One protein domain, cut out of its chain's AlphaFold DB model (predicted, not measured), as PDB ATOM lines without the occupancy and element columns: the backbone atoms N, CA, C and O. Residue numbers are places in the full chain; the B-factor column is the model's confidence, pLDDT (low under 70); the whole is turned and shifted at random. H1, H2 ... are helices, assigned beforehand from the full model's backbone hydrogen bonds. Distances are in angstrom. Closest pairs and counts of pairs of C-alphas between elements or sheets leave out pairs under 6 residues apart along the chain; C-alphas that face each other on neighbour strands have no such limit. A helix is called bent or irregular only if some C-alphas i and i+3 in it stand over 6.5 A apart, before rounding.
ATOM      1  N   GLU A   6     218.615 249.925 184.949       75.56
ATOM      2  CA  GLU A   6     217.855 250.252 186.150       75.56
ATOM      3  C   GLU A   6     216.569 251.009 185.806       75.56
ATOM      4  O   GLU A   6     215.502 250.637 186.287       75.56
ATOM      5  N   GLN A   7     216.636 251.995 184.905       78.94
ATOM      6  CA  GLN A   7     215.461 252.747 184.450       78.94
ATOM      7  C   GLN A   7     214.472 251.847 183.703       78.94
ATOM      8  O   GLN A   7     213.277 251.864 183.988       78.94
ATOM      9  N   ILE A   8     214.973 250.994 182.801       77.06
ATOM     10  CA  ILE A   8     214.148 250.018 182.070       77.06
ATOM     11  C   ILE A   8     213.471 249.056 183.052       77.06
ATOM     12  O   ILE A   8     212.290 248.728 182.914       77.06
ATOM     13  N   ARG A   9     214.205 248.619 184.079       75.94
ATOM     14  CA  ARG A   9     213.671 247.749 185.125       75.94
ATOM     15  C   ARG A   9     212.572 248.433 185.933       75.94
ATOM     16  O   ARG A   9     211.546 247.806 186.188       75.94
ATOM     17  N   GLU A  10     212.767 249.682 186.333       78.88
ATOM     18  CA  GLU A  10     211.768 250.457 187.074       78.88
ATOM     19  C   GLU A  10     210.505 250.705 186.246       78.88
ATOM     20  O   GLU A  10     209.397 250.470 186.732       78.88
ATOM     21  N   GLU A  11     210.644 251.102 184.978       79.81
ATOM     22  CA  GLU A  11     209.511 251.265 184.061       79.81
ATOM     23  C   GLU A  11     208.746 249.954 183.860       79.81
ATOM     24  O   GLU A  11     207.510 249.937 183.890       79.81
ATOM     25  N   PHE A  12     209.460 248.837 183.717       79.81
ATOM     26  CA  PHE A  12     208.856 247.517 183.586       79.81
ATOM     27  C   PHE A  12     208.083 247.113 184.846       79.81
ATOM     28  O   PHE A  12     206.928 246.686 184.756       79.81
ATOM     29  N   VAL A  13     208.676 247.288 186.031       79.69
ATOM     30  CA  VAL A  13     208.016 246.998 187.313       79.69
ATOM     31  C   VAL A  13     206.785 247.887 187.499       79.69
ATOM     32  O   VAL A  13     205.713 247.382 187.840       79.69
ATOM     33  N   ASN A  14     206.889 249.184 187.203       79.44
ATOM     34  CA  ASN A  14     205.767 250.122 187.268       79.44
ATOM     35  C   ASN A  14     204.641 249.743 186.298       79.44
ATOM     36  O   ASN A  14     203.462 249.771 186.663       79.44
ATOM     37  N   THR A  15     204.987 249.325 185.081       77.69
ATOM     38  CA  THR A  15     204.020 248.840 184.089       77.69
ATOM     39  C   THR A  15     203.336 247.564 184.572       77.69
ATOM     40  O   THR A  15     202.114 247.441 184.485       77.69
ATOM     41  N   MET A  16     204.085 246.633 185.163       72.81
ATOM     42  CA  MET A  16     203.513 245.403 185.705       72.81
ATOM     43  C   MET A  16     202.580 245.668 186.894       72.81
ATOM     44  O   MET A  16     201.513 245.059 186.988       72.81
ATOM     45  N   LEU A  17     202.927 246.618 187.767       74.19
ATOM     46  CA  LEU A  17     202.073 247.054 188.875       74.19
ATOM     47  C   LEU A  17     200.750 247.653 188.374       74.19
ATOM     48  O   LEU A  17     199.686 247.331 188.914       74.19
ATOM     49  N   ARG A  18     200.794 248.464 187.308       75.94
ATOM     50  CA  ARG A  18     199.588 248.991 186.644       75.94
ATOM     51  C   ARG A  18     198.734 247.863 186.056       75.94
ATOM     52  O   ARG A  18     197.529 247.821 186.308       75.94
ATOM     53  N   SER A  19     199.348 246.910 185.353       71.75
ATOM     54  CA  SER A  19     198.655 245.739 184.791       71.75
ATOM     55  C   SER A  19     198.002 244.874 185.870       71.75
ATOM     56  O   SER A  19     196.853 244.460 185.712       71.75
ATOM     57  N   LYS A  20     198.673 244.670 187.011       72.69
ATOM     58  CA  LYS A  20     198.103 243.982 188.176       72.69
ATOM     59  C   LYS A  20     196.847 244.689 188.689       72.69
ATOM     60  O   LYS A  20     195.843 244.023 188.922       72.69
ATOM     61  N   SER A  21     196.882 246.014 188.859       71.19
ATOM     62  CA  SER A  21     195.716 246.772 189.337       71.19
ATOM     63  C   SER A  21     194.524 246.653 188.383       71.19
ATOM     64  O   SER A  21     193.390 246.493 188.839       71.19
ATOM     65  N   LYS A  22     194.777 246.666 187.068       73.06
ATOM     66  CA  LYS A  22     193.740 246.457 186.055       73.06
ATOM     67  C   LYS A  22     193.162 245.040 186.114       73.06
ATOM     68  O   LYS A  22     191.955 244.901 186.245       73.06
ATOM     69  N   ALA A  23     194.010 244.009 186.142       66.38
ATOM     70  CA  ALA A  23     193.568 242.614 186.246       66.38
ATOM     71  C   ALA A  23     192.761 242.343 187.530       66.38
ATOM     72  O   ALA A  23     191.794 241.589 187.516       66.38
ATOM     73  N   GLN A  24     193.122 242.990 188.646       66.75
ATOM     74  CA  GLN A  24     192.337 242.921 189.880       66.75
ATOM     75  C   GLN A  24     190.966 243.587 189.724       66.75
ATOM     76  O   GLN A  24     189.968 243.013 190.155       66.75
ATOM     77  N   ARG A  25     190.895 244.756 189.080       74.25
ATOM     78  CA  ARG A  25     189.623 245.434 188.796       74.25
ATOM     79  C   ARG A  25     188.722 244.580 187.904       74.25
ATOM     80  O   ARG A  25     187.566 244.379 188.258       74.25
ATOM     81  N   ASP A  26     189.265 244.035 186.822       68.50
ATOM     82  CA  ASP A  26     188.519 243.191 185.886       68.50
ATOM     83  C   ASP A  26     188.018 241.916 186.587       68.50
ATOM     84  O   ASP A  26     186.860 241.546 186.428       68.50
ATOM     85  N   SER A  27     188.819 241.314 187.480       61.97
ATOM     86  CA  SER A  27     188.376 240.163 188.283       61.97
ATOM     87  C   SER A  27     187.224 240.491 189.240       61.97
ATOM     88  O   SER A  27     186.331 239.669 189.420       61.97
ATOM     89  N   ILE A  28     187.201 241.694 189.825       71.44
ATOM     90  CA  ILE A  28     186.110 242.139 190.706       71.44
ATOM     91  C   ILE A  28     184.837 242.379 189.890       71.44
ATOM     92  O   ILE A  28     183.761 241.955 190.305       71.44
ATOM     93  N   ILE A  29     184.961 243.008 188.718       72.12
ATOM     94  CA  ILE A  29     183.834 243.266 187.812       72.12
ATOM     95  C   ILE A  29     183.244 241.947 187.301       72.12
ATOM     96  O   ILE A  29     182.036 241.756 187.402       72.12
ATOM     97  N   ALA A  30     184.082 241.014 186.847       53.47
ATOM     98  CA  ALA A  30     183.656 239.681 186.420       53.47
ATOM     99  C   ALA A  30     182.967 238.902 187.554       53.47
ATOM    100  O   ALA A  30     181.931 238.277 187.352       53.47
ATOM    101  N   THR A  31     183.484 238.994 188.786       68.25
ATOM    102  CA  THR A  31     182.851 238.345 189.952       68.25
ATOM    103  C   THR A  31     181.477 238.946 190.255       68.25
ATOM    104  O   THR A  31     180.567 238.227 190.660       68.25
ATOM    105  N   GLY A  32     181.313 240.257 190.058       70.19
ATOM    106  CA  GLY A  32     180.039 240.948 190.252       70.19
ATOM    107  C   GLY A  32     179.016 240.715 189.137       70.19
ATOM    108  O   GLY A  32     177.820 240.816 189.399       70.19
ATOM    109  N   LEU A  33     179.462 240.397 187.919       72.94
ATOM    110  CA  LEU A  33     178.590 240.132 186.770       72.94
ATOM    111  C   LEU A  33     178.009 238.715 186.774       72.94
ATOM    112  O   LEU A  33     176.874 238.546 186.337       72.94
ATOM    113  N   LEU A  34     178.700 237.742 187.374       72.50
ATOM    114  CA  LEU A  34     178.258 236.343 187.410       72.50
ATOM    115  C   LEU A  34     176.851 236.096 187.983       72.50
ATOM    116  O   LEU A  34     176.091 235.325 187.399       72.50
ATOM    117  N   PRO A  35     176.442 236.724 189.101       73.75
ATOM    118  CA  PRO A  35     175.073 236.587 189.599       73.75
ATOM    119  C   PRO A  35     174.029 237.191 188.649       73.75
ATOM    120  O   PRO A  35     172.898 236.714 188.586       73.75
ATOM    121  N   VAL A  36     174.405 238.239 187.908       74.69
ATOM    122  CA  VAL A  36     173.531 238.920 186.947       74.69
ATOM    123  C   VAL A  36     173.390 238.087 185.675       74.69
ATOM    124  O   VAL A  36     172.274 237.914 185.190       74.69
ATOM    125  N   SER A  37     174.488 237.520 185.167       68.62
ATOM    126  CA  SER A  37     174.465 236.622 184.011       68.62
ATOM    127  C   SER A  37     173.708 235.326 184.318       68.62
ATOM    128  O   SER A  37     172.871 234.920 183.514       68.62
ATOM    129  N   PHE A  38     173.872 234.760 185.521       72.12
ATOM    130  CA  PHE A  38     173.057 233.637 186.005       72.12
ATOM    131  C   PHE A  38     171.559 233.970 186.040       72.12
ATOM    132  O   PHE A  38     170.738 233.173 185.591       72.12
ATOM    133  N   ALA A  39     171.181 235.149 186.545       75.00
ATOM    134  CA  ALA A  39     169.779 235.560 186.601       75.00
ATOM    135  C   ALA A  39     169.163 235.736 185.201       75.00
ATOM    136  O   ALA A  39     168.016 235.347 184.988       75.00
ATOM    137  N   ILE A  40     169.919 236.288 184.247       73.81
ATOM    138  CA  ILE A  40     169.476 236.442 182.855       73.81
ATOM    139  C   ILE A  40     169.298 235.076 182.195       73.81
ATOM    140  O   ILE A  40     168.245 234.836 181.608       73.81
ATOM    141  N   ASP A  41     170.273 234.175 182.331       67.69
ATOM    142  CA  ASP A  41     170.182 232.832 181.756       67.69
ATOM    143  C   ASP A  41     168.988 232.065 182.336       67.69
ATOM    144  O   ASP A  41     168.211 231.502 181.571       67.69
ATOM    145  N   MET A  42     168.755 232.144 183.655       69.00
ATOM    146  CA  MET A  42     167.595 231.533 184.322       69.00
ATOM    147  C   MET A  42     166.245 232.069 183.823       69.00
ATOM    148  O   MET A  42     165.285 231.305 183.715       69.00
ATOM    149  N   LEU A  43     166.150 233.366 183.517       71.69
ATOM    150  CA  LEU A  43     164.932 233.976 182.968       71.69
ATOM    151  C   LEU A  43     164.753 233.670 181.474       71.69
ATOM    152  O   LEU A  43     163.623 233.530 181.003       71.69
ATOM    153  N   ALA A  44     165.854 233.549 180.731       65.81
ATOM    154  CA  ALA A  44     165.854 233.297 179.295       65.81
ATOM    155  C   ALA A  44     165.605 231.823 178.928       65.81
ATOM    156  O   ALA A  44     165.187 231.574 177.796       65.81
ATOM    157  N   VAL A  45     165.753 230.871 179.865       63.94
ATOM    158  CA  VAL A  45     165.469 229.429 179.659       63.94
ATOM    159  C   VAL A  45     164.100 229.178 179.011       63.94
ATOM    160  O   VAL A  45     163.948 228.245 178.226       63.94
ATOM    161  N   LEU A  46     163.104 230.019 179.307       63.28
ATOM    162  CA  LEU A  46     161.729 229.865 178.820       63.28
ATOM    163  C   LEU A  46     161.572 230.166 177.316       63.28
ATOM    164  O   LEU A  46     160.615 229.708 176.696       63.28
ATOM    165  N   VAL A  47     162.505 230.923 176.730       68.81
ATOM    166  CA  VAL A  47     162.507 231.333 175.312       68.81
ATOM    167  C   VAL A  47     163.678 230.704 174.548       68.81
ATOM    168  O   VAL A  47     163.552 230.416 173.359       68.81
ATOM    169  N   TRP A  48     164.808 230.466 175.217       66.56
ATOM    170  CA  TRP A  48     166.044 229.969 174.625       66.56
ATOM    171  C   TRP A  48     166.750 228.990 175.585       66.56
ATOM    172  O   TRP A  48     167.404 229.421 176.534       66.56
ATOM    173  N   PRO A  49     166.641 227.665 175.360       61.66
ATOM    174  CA  PRO A  49     167.133 226.656 176.302       61.66
ATOM    175  C   PRO A  49     168.656 226.451 176.260       61.66
ATOM    176  O   PRO A  49     169.195 225.731 177.098       61.66
ATOM    177  N   PHE A  50     169.365 227.077 175.317       55.31
ATOM    178  CA  PHE A  50     170.827 227.061 175.250       55.31
ATOM    179  C   PHE A  50     171.384 228.297 175.972       55.31
ATOM    180  O   PHE A  50     171.893 229.221 175.336       55.31
ATOM    181  N   GLY A  51     171.190 228.362 177.293       58.44
ATOM    182  CA  GLY A  51     171.791 229.399 178.137       58.44
ATOM    183  C   GLY A  51     173.310 229.400 177.963       58.44
ATOM    184  O   GLY A  51     173.939 228.355 178.094       58.44
ATOM    185  N   GLY A  52     173.880 230.547 177.598       65.38
ATOM    186  CA  GLY A  52     175.295 230.655 177.225       65.38
ATOM    187  C   GLY A  52     175.996 231.890 177.784       65.38
ATOM    188  O   GLY A  52     177.215 231.999 177.665       65.38
ATOM    189  N   LEU A  53     175.270 232.822 178.413       69.06
ATOM    190  CA  LEU A  53     175.870 234.044 178.948       69.06
ATOM    191  C   LEU A  53     176.708 233.734 180.193       69.06
ATOM    192  O   LEU A  53     177.808 234.261 180.339       69.06
ATOM    193  N   LEU A  54     176.219 232.842 181.054       72.56
ATOM    194  CA  LEU A  54     176.920 232.370 182.241       72.56
ATOM    195  C   LEU A  54     178.198 231.620 181.885       72.56
ATOM    196  O   LEU A  54     179.209 231.803 182.550       72.56
ATOM    197  N   GLU A  55     178.180 230.786 180.849       74.75
ATOM    198  CA  GLU A  55     179.368 230.037 180.436       74.75
ATOM    199  C   GLU A  55     180.477 230.986 179.966       74.75
ATOM    200  O   GLU A  55     181.627 230.874 180.398       74.75
ATOM    201  N   ILE A  56     180.122 231.983 179.149       74.81
ATOM    202  CA  ILE A  56     181.052 233.009 178.659       74.81
ATOM    203  C   ILE A  56     181.591 233.854 179.823       74.81
ATOM    204  O   ILE A  56     182.800 234.078 179.927       74.81
ATOM    205  N   ASP A  57     180.710 234.292 180.722       70.50
ATOM    206  CA  ASP A  57     181.073 235.111 181.880       70.50
ATOM    207  C   ASP A  57     181.902 234.315 182.906       70.50
ATOM    208  O   ASP A  57     182.854 234.833 183.486       70.50
ATOM    209  N   ALA A  58     181.648 233.011 183.058       70.94
ATOM    210  CA  ALA A  58     182.443 232.112 183.891       70.94
ATOM    211  C   ALA A  58     183.851 231.880 183.319       70.94
ATOM    212  O   ALA A  58     184.827 231.868 184.076       70.94
ATOM    213  N   VAL A  59     183.997 231.744 181.995       76.81
ATOM    214  CA  VAL A  59     185.314 231.675 181.333       76.81
ATOM    215  C   VAL A  59     186.071 232.994 181.501       76.81
ATOM    216  O   VAL A  59     187.273 233.006 181.812       76.81
ATOM    217  N   TRP A  60     185.377 234.121 181.351       73.81
ATOM    218  CA  TRP A  60     185.959 235.439 181.569       73.81
ATOM    219  C   TRP A  60     186.355 235.664 183.040       73.81
ATOM    220  O   TRP A  60     187.455 236.155 183.311       73.81
ATOM    221  N   LEU A  61     185.557 235.194 184.004       71.56
ATOM    222  CA  LEU A  61     185.918 235.164 185.423       71.56
ATOM    223  C   LEU A  61     187.165 234.307 185.654       71.56
ATOM    224  O   LEU A  61     188.115 234.757 186.297       71.56
ATOM    225  N   TYR A  62     187.167 233.066 185.168       74.62
ATOM    226  CA  TYR A  62     188.255 232.121 185.405       74.62
ATOM    227  C   TYR A  62     189.586 232.667 184.878       74.62
ATOM    228  O   TYR A  62     190.591 232.687 185.601       74.62
ATOM    229  N   SER A  63     189.581 233.171 183.642       71.81
ATOM    230  CA  SER A  63     190.750 233.811 183.035       71.81
ATOM    231  C   SER A  63     191.189 235.056 183.819       71.81
ATOM    232  O   SER A  63     192.383 235.209 184.091       71.81
ATOM    233  N   SER A  64     190.245 235.873 184.298       69.56
ATOM    234  CA  SER A  64     190.528 237.058 185.121       69.56
ATOM    235  C   SER A  64     191.134 236.713 186.487       69.56
ATOM    236  O   SER A  64     192.134 237.308 186.891       69.56
ATOM    237  N   ILE A  65     190.599 235.714 187.199       70.88
ATOM    238  CA  ILE A  65     191.126 235.259 188.499       70.88
ATOM    239  C   ILE A  65     192.517 234.652 188.333       70.88
ATOM    240  O   ILE A  65     193.422 234.936 189.127       70.88
ATOM    241  N   ARG A  66     192.711 233.813 187.309       75.25
ATOM    242  CA  ARG A  66     194.015 233.208 187.019       75.25
ATOM    243  C   ARG A  66     195.045 234.290 186.693       75.25
ATOM    244  O   ARG A  66     196.123 234.293 187.289       75.25
ATOM    245  N   GLY A  67     194.684 235.249 185.840       69.50
ATOM    246  CA  GLY A  67     195.507 236.414 185.515       69.50
ATOM    247  C   GLY A  67     195.859 237.247 186.748       69.50
ATOM    248  O   GLY A  67     197.027 237.587 186.948       69.50
ATOM    249  N   ALA A  68     194.894 237.502 187.637       68.75
ATOM    250  CA  ALA A  68     195.113 238.245 188.878       68.75
ATOM    251  C   ALA A  68     196.047 237.511 189.859       68.75
ATOM    252  O   ALA A  68     196.937 238.137 190.445       68.75
ATOM    253  N   LYS A  69     195.896 236.188 190.027       74.94
ATOM    254  CA  LYS A  69     196.768 235.369 190.890       74.94
ATOM    255  C   LYS A  69     198.206 235.333 190.374       74.94
ATOM    256  O   LYS A  69     199.130 235.594 191.147       74.94
ATOM    257  N   VAL A  70     198.390 235.065 189.081       77.69
ATOM    258  CA  VAL A  70     199.718 235.034 188.447       77.69
ATOM    259  C   VAL A  70     200.370 236.415 188.523       77.69
ATOM    260  O   VAL A  70     201.486 236.528 189.022       77.69
ATOM    261  N   SER A  71     199.650 237.479 188.157       69.38
ATOM    262  CA  SER A  71     200.171 238.854 188.217       69.38
ATOM    263  C   SER A  71     200.573 239.250 189.636       69.38
ATOM    264  O   SER A  71     201.619 239.867 189.835       69.38
ATOM    265  N   ARG A  72     199.781 238.874 190.651       72.75
ATOM    266  CA  ARG A  72     200.104 239.133 192.061       72.75
ATOM    267  C   ARG A  72     201.354 238.383 192.504       72.75
ATOM    268  O   ARG A  72     202.179 238.991 193.181       72.75
ATOM    269  N   SER A  73     201.481 237.107 192.142       78.06
ATOM    270  CA  SER A  73     202.655 236.288 192.461       78.06
ATOM    271  C   SER A  73     203.917 236.869 191.822       78.06
ATOM    272  O   SER A  73     204.857 237.204 192.537       78.06
ATOM    273  N   VAL A  74     203.904 237.108 190.507       74.06
ATOM    274  CA  VAL A  74     205.047 237.673 189.775       74.06
ATOM    275  C   VAL A  74     205.420 239.047 190.330       74.06
ATOM    276  O   VAL A  74     206.577 239.280 190.661       74.06
ATOM    277  N   THR A  75     204.441 239.931 190.546       72.50
ATOM    278  CA  THR A  75     204.698 241.253 191.137       72.50
ATOM    279  C   THR A  75     205.323 241.137 192.526       72.50
ATOM    280  O   THR A  75     206.287 241.841 192.797       72.50
ATOM    281  N   LYS A  76     204.812 240.252 193.399       72.88
ATOM    282  CA  LYS A  76     205.349 240.057 194.759       72.88
ATOM    283  C   LYS A  76     206.832 239.680 194.700       72.88
ATOM    284  O   LYS A  76     207.627 240.317 195.383       72.88
ATOM    285  N   ARG A  77     207.175 238.713 193.841       74.62
ATOM    286  CA  ARG A  77     208.544 238.201 193.636       74.62
ATOM    287  C   ARG A  77     209.485 239.231 192.991       74.62
ATOM    288  O   ARG A  77     210.694 239.208 193.214       74.62
ATOM    289  N   LEU A  78     208.939 240.161 192.205       71.62
ATOM    290  CA  LEU A  78     209.693 241.273 191.620       71.62
ATOM    291  C   LEU A  78     209.938 242.408 192.616       71.62
ATOM    292  O   LEU A  78     211.058 242.903 192.704       71.62
ATOM    293  N   THR A  79     208.924 242.792 193.398       66.81
ATOM    294  CA  THR A  79     209.041 243.860 194.406       66.81
ATOM    295  C   THR A  79     209.905 243.451 195.599       66.81
ATOM    296  O   THR A  79     210.643 244.279 196.128       66.81
ATOM    297  N   SER A  80     209.891 242.169 195.986       62.25
ATOM    298  CA  SER A  80     210.792 241.633 197.020       62.25
ATOM    299  C   SER A  80     212.266 241.683 196.603       62.25
ATOM    300  O   SER A  80     213.148 241.673 197.454       62.25
ATOM    301  N   THR A  81     212.549 241.802 195.302       57.53
ATOM    302  CA  THR A  81     213.913 241.956 194.782       57.53
ATOM    303  C   THR A  81     214.400 243.416 194.844       57.53
ATOM    304  O   THR A  81     215.607 243.644 194.835       57.53
ATOM    305  N   SER A  82     213.502 244.410 194.912       52.94
ATOM    306  CA  SER A  82     213.853 245.845 194.946       52.94
ATOM    307  C   SER A  82     214.019 246.435 196.353       52.94
ATOM    308  O   SER A  82     214.731 247.423 196.508       52.94
ATOM    309  N   THR A  83     213.403 245.854 197.387       48.56
ATOM    310  CA  THR A  83     213.449 246.385 198.762       48.56
ATOM    311  C   THR A  83     214.084 245.384 199.731       48.56
ATOM    312  O   THR A  83     213.430 244.441 200.160       48.56
TER     313      THR A  83
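What this domain is: This is residues 6 to 83 of the 195 residues of an uncharacterized protein of Pseudocercospora fijiensis (strain CIRAD86) (UniProt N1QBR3). A long, slender helical hairpin: the bent helix H1 runs out, a loop at residues 45 to 52 turns the chain, and H2 folds back beside it. The 78 printed residues, with named helices H1 then H2 and no named strand, are all helix in class. The rod spans 60 by 16 by 16 A and is only just extended, close to loose, with a radius of gyration of the C-alphas of 17.7 A.

How they stand to each other: H1, residues 6 to 44, was assigned as one helix by its hydrogen bonds but is bent: C-alphas 32 and 35 are 6.6 A apart. Its arms H1a, residues 6 to 32, and H1b, residues 35 to 44, stand at a steep tilt of 42 degrees. H1a touches H2, residues 53 to 82, at a shallow tilt of 30 degrees, opposite ways; the closest C-alphas, of Ser 27 and Ser 64, are 4.9 A apart. H1b and H2 form a hairpin at 14 degrees, H2 touching with residues 53 to 57 alone; the closest C-alphas, of Ser 37 and Leu 54, are 5.2 A apart. Every O i to N i+4 pair is within hydrogen-bond range in H1a and H1b, and 24 of 26 in H2.

Where its parts are: H1a, 39.2 A long, begins at C-alpha 6 (217.855, 250.252, 186.150); H1b is 14.2 A long. H2, 42.9 A, ends at C-alpha 82 (213.853, 245.845, 194.946).

The domain as a whole: The farthest C-alphas, of Glu 6 and Leu 46, are 60.2 A apart. The printed part has no cut, and its H1 to H2 link is short. Its mean pLDDT is 70.6; 28 residues are under 70, among them 44 to 53.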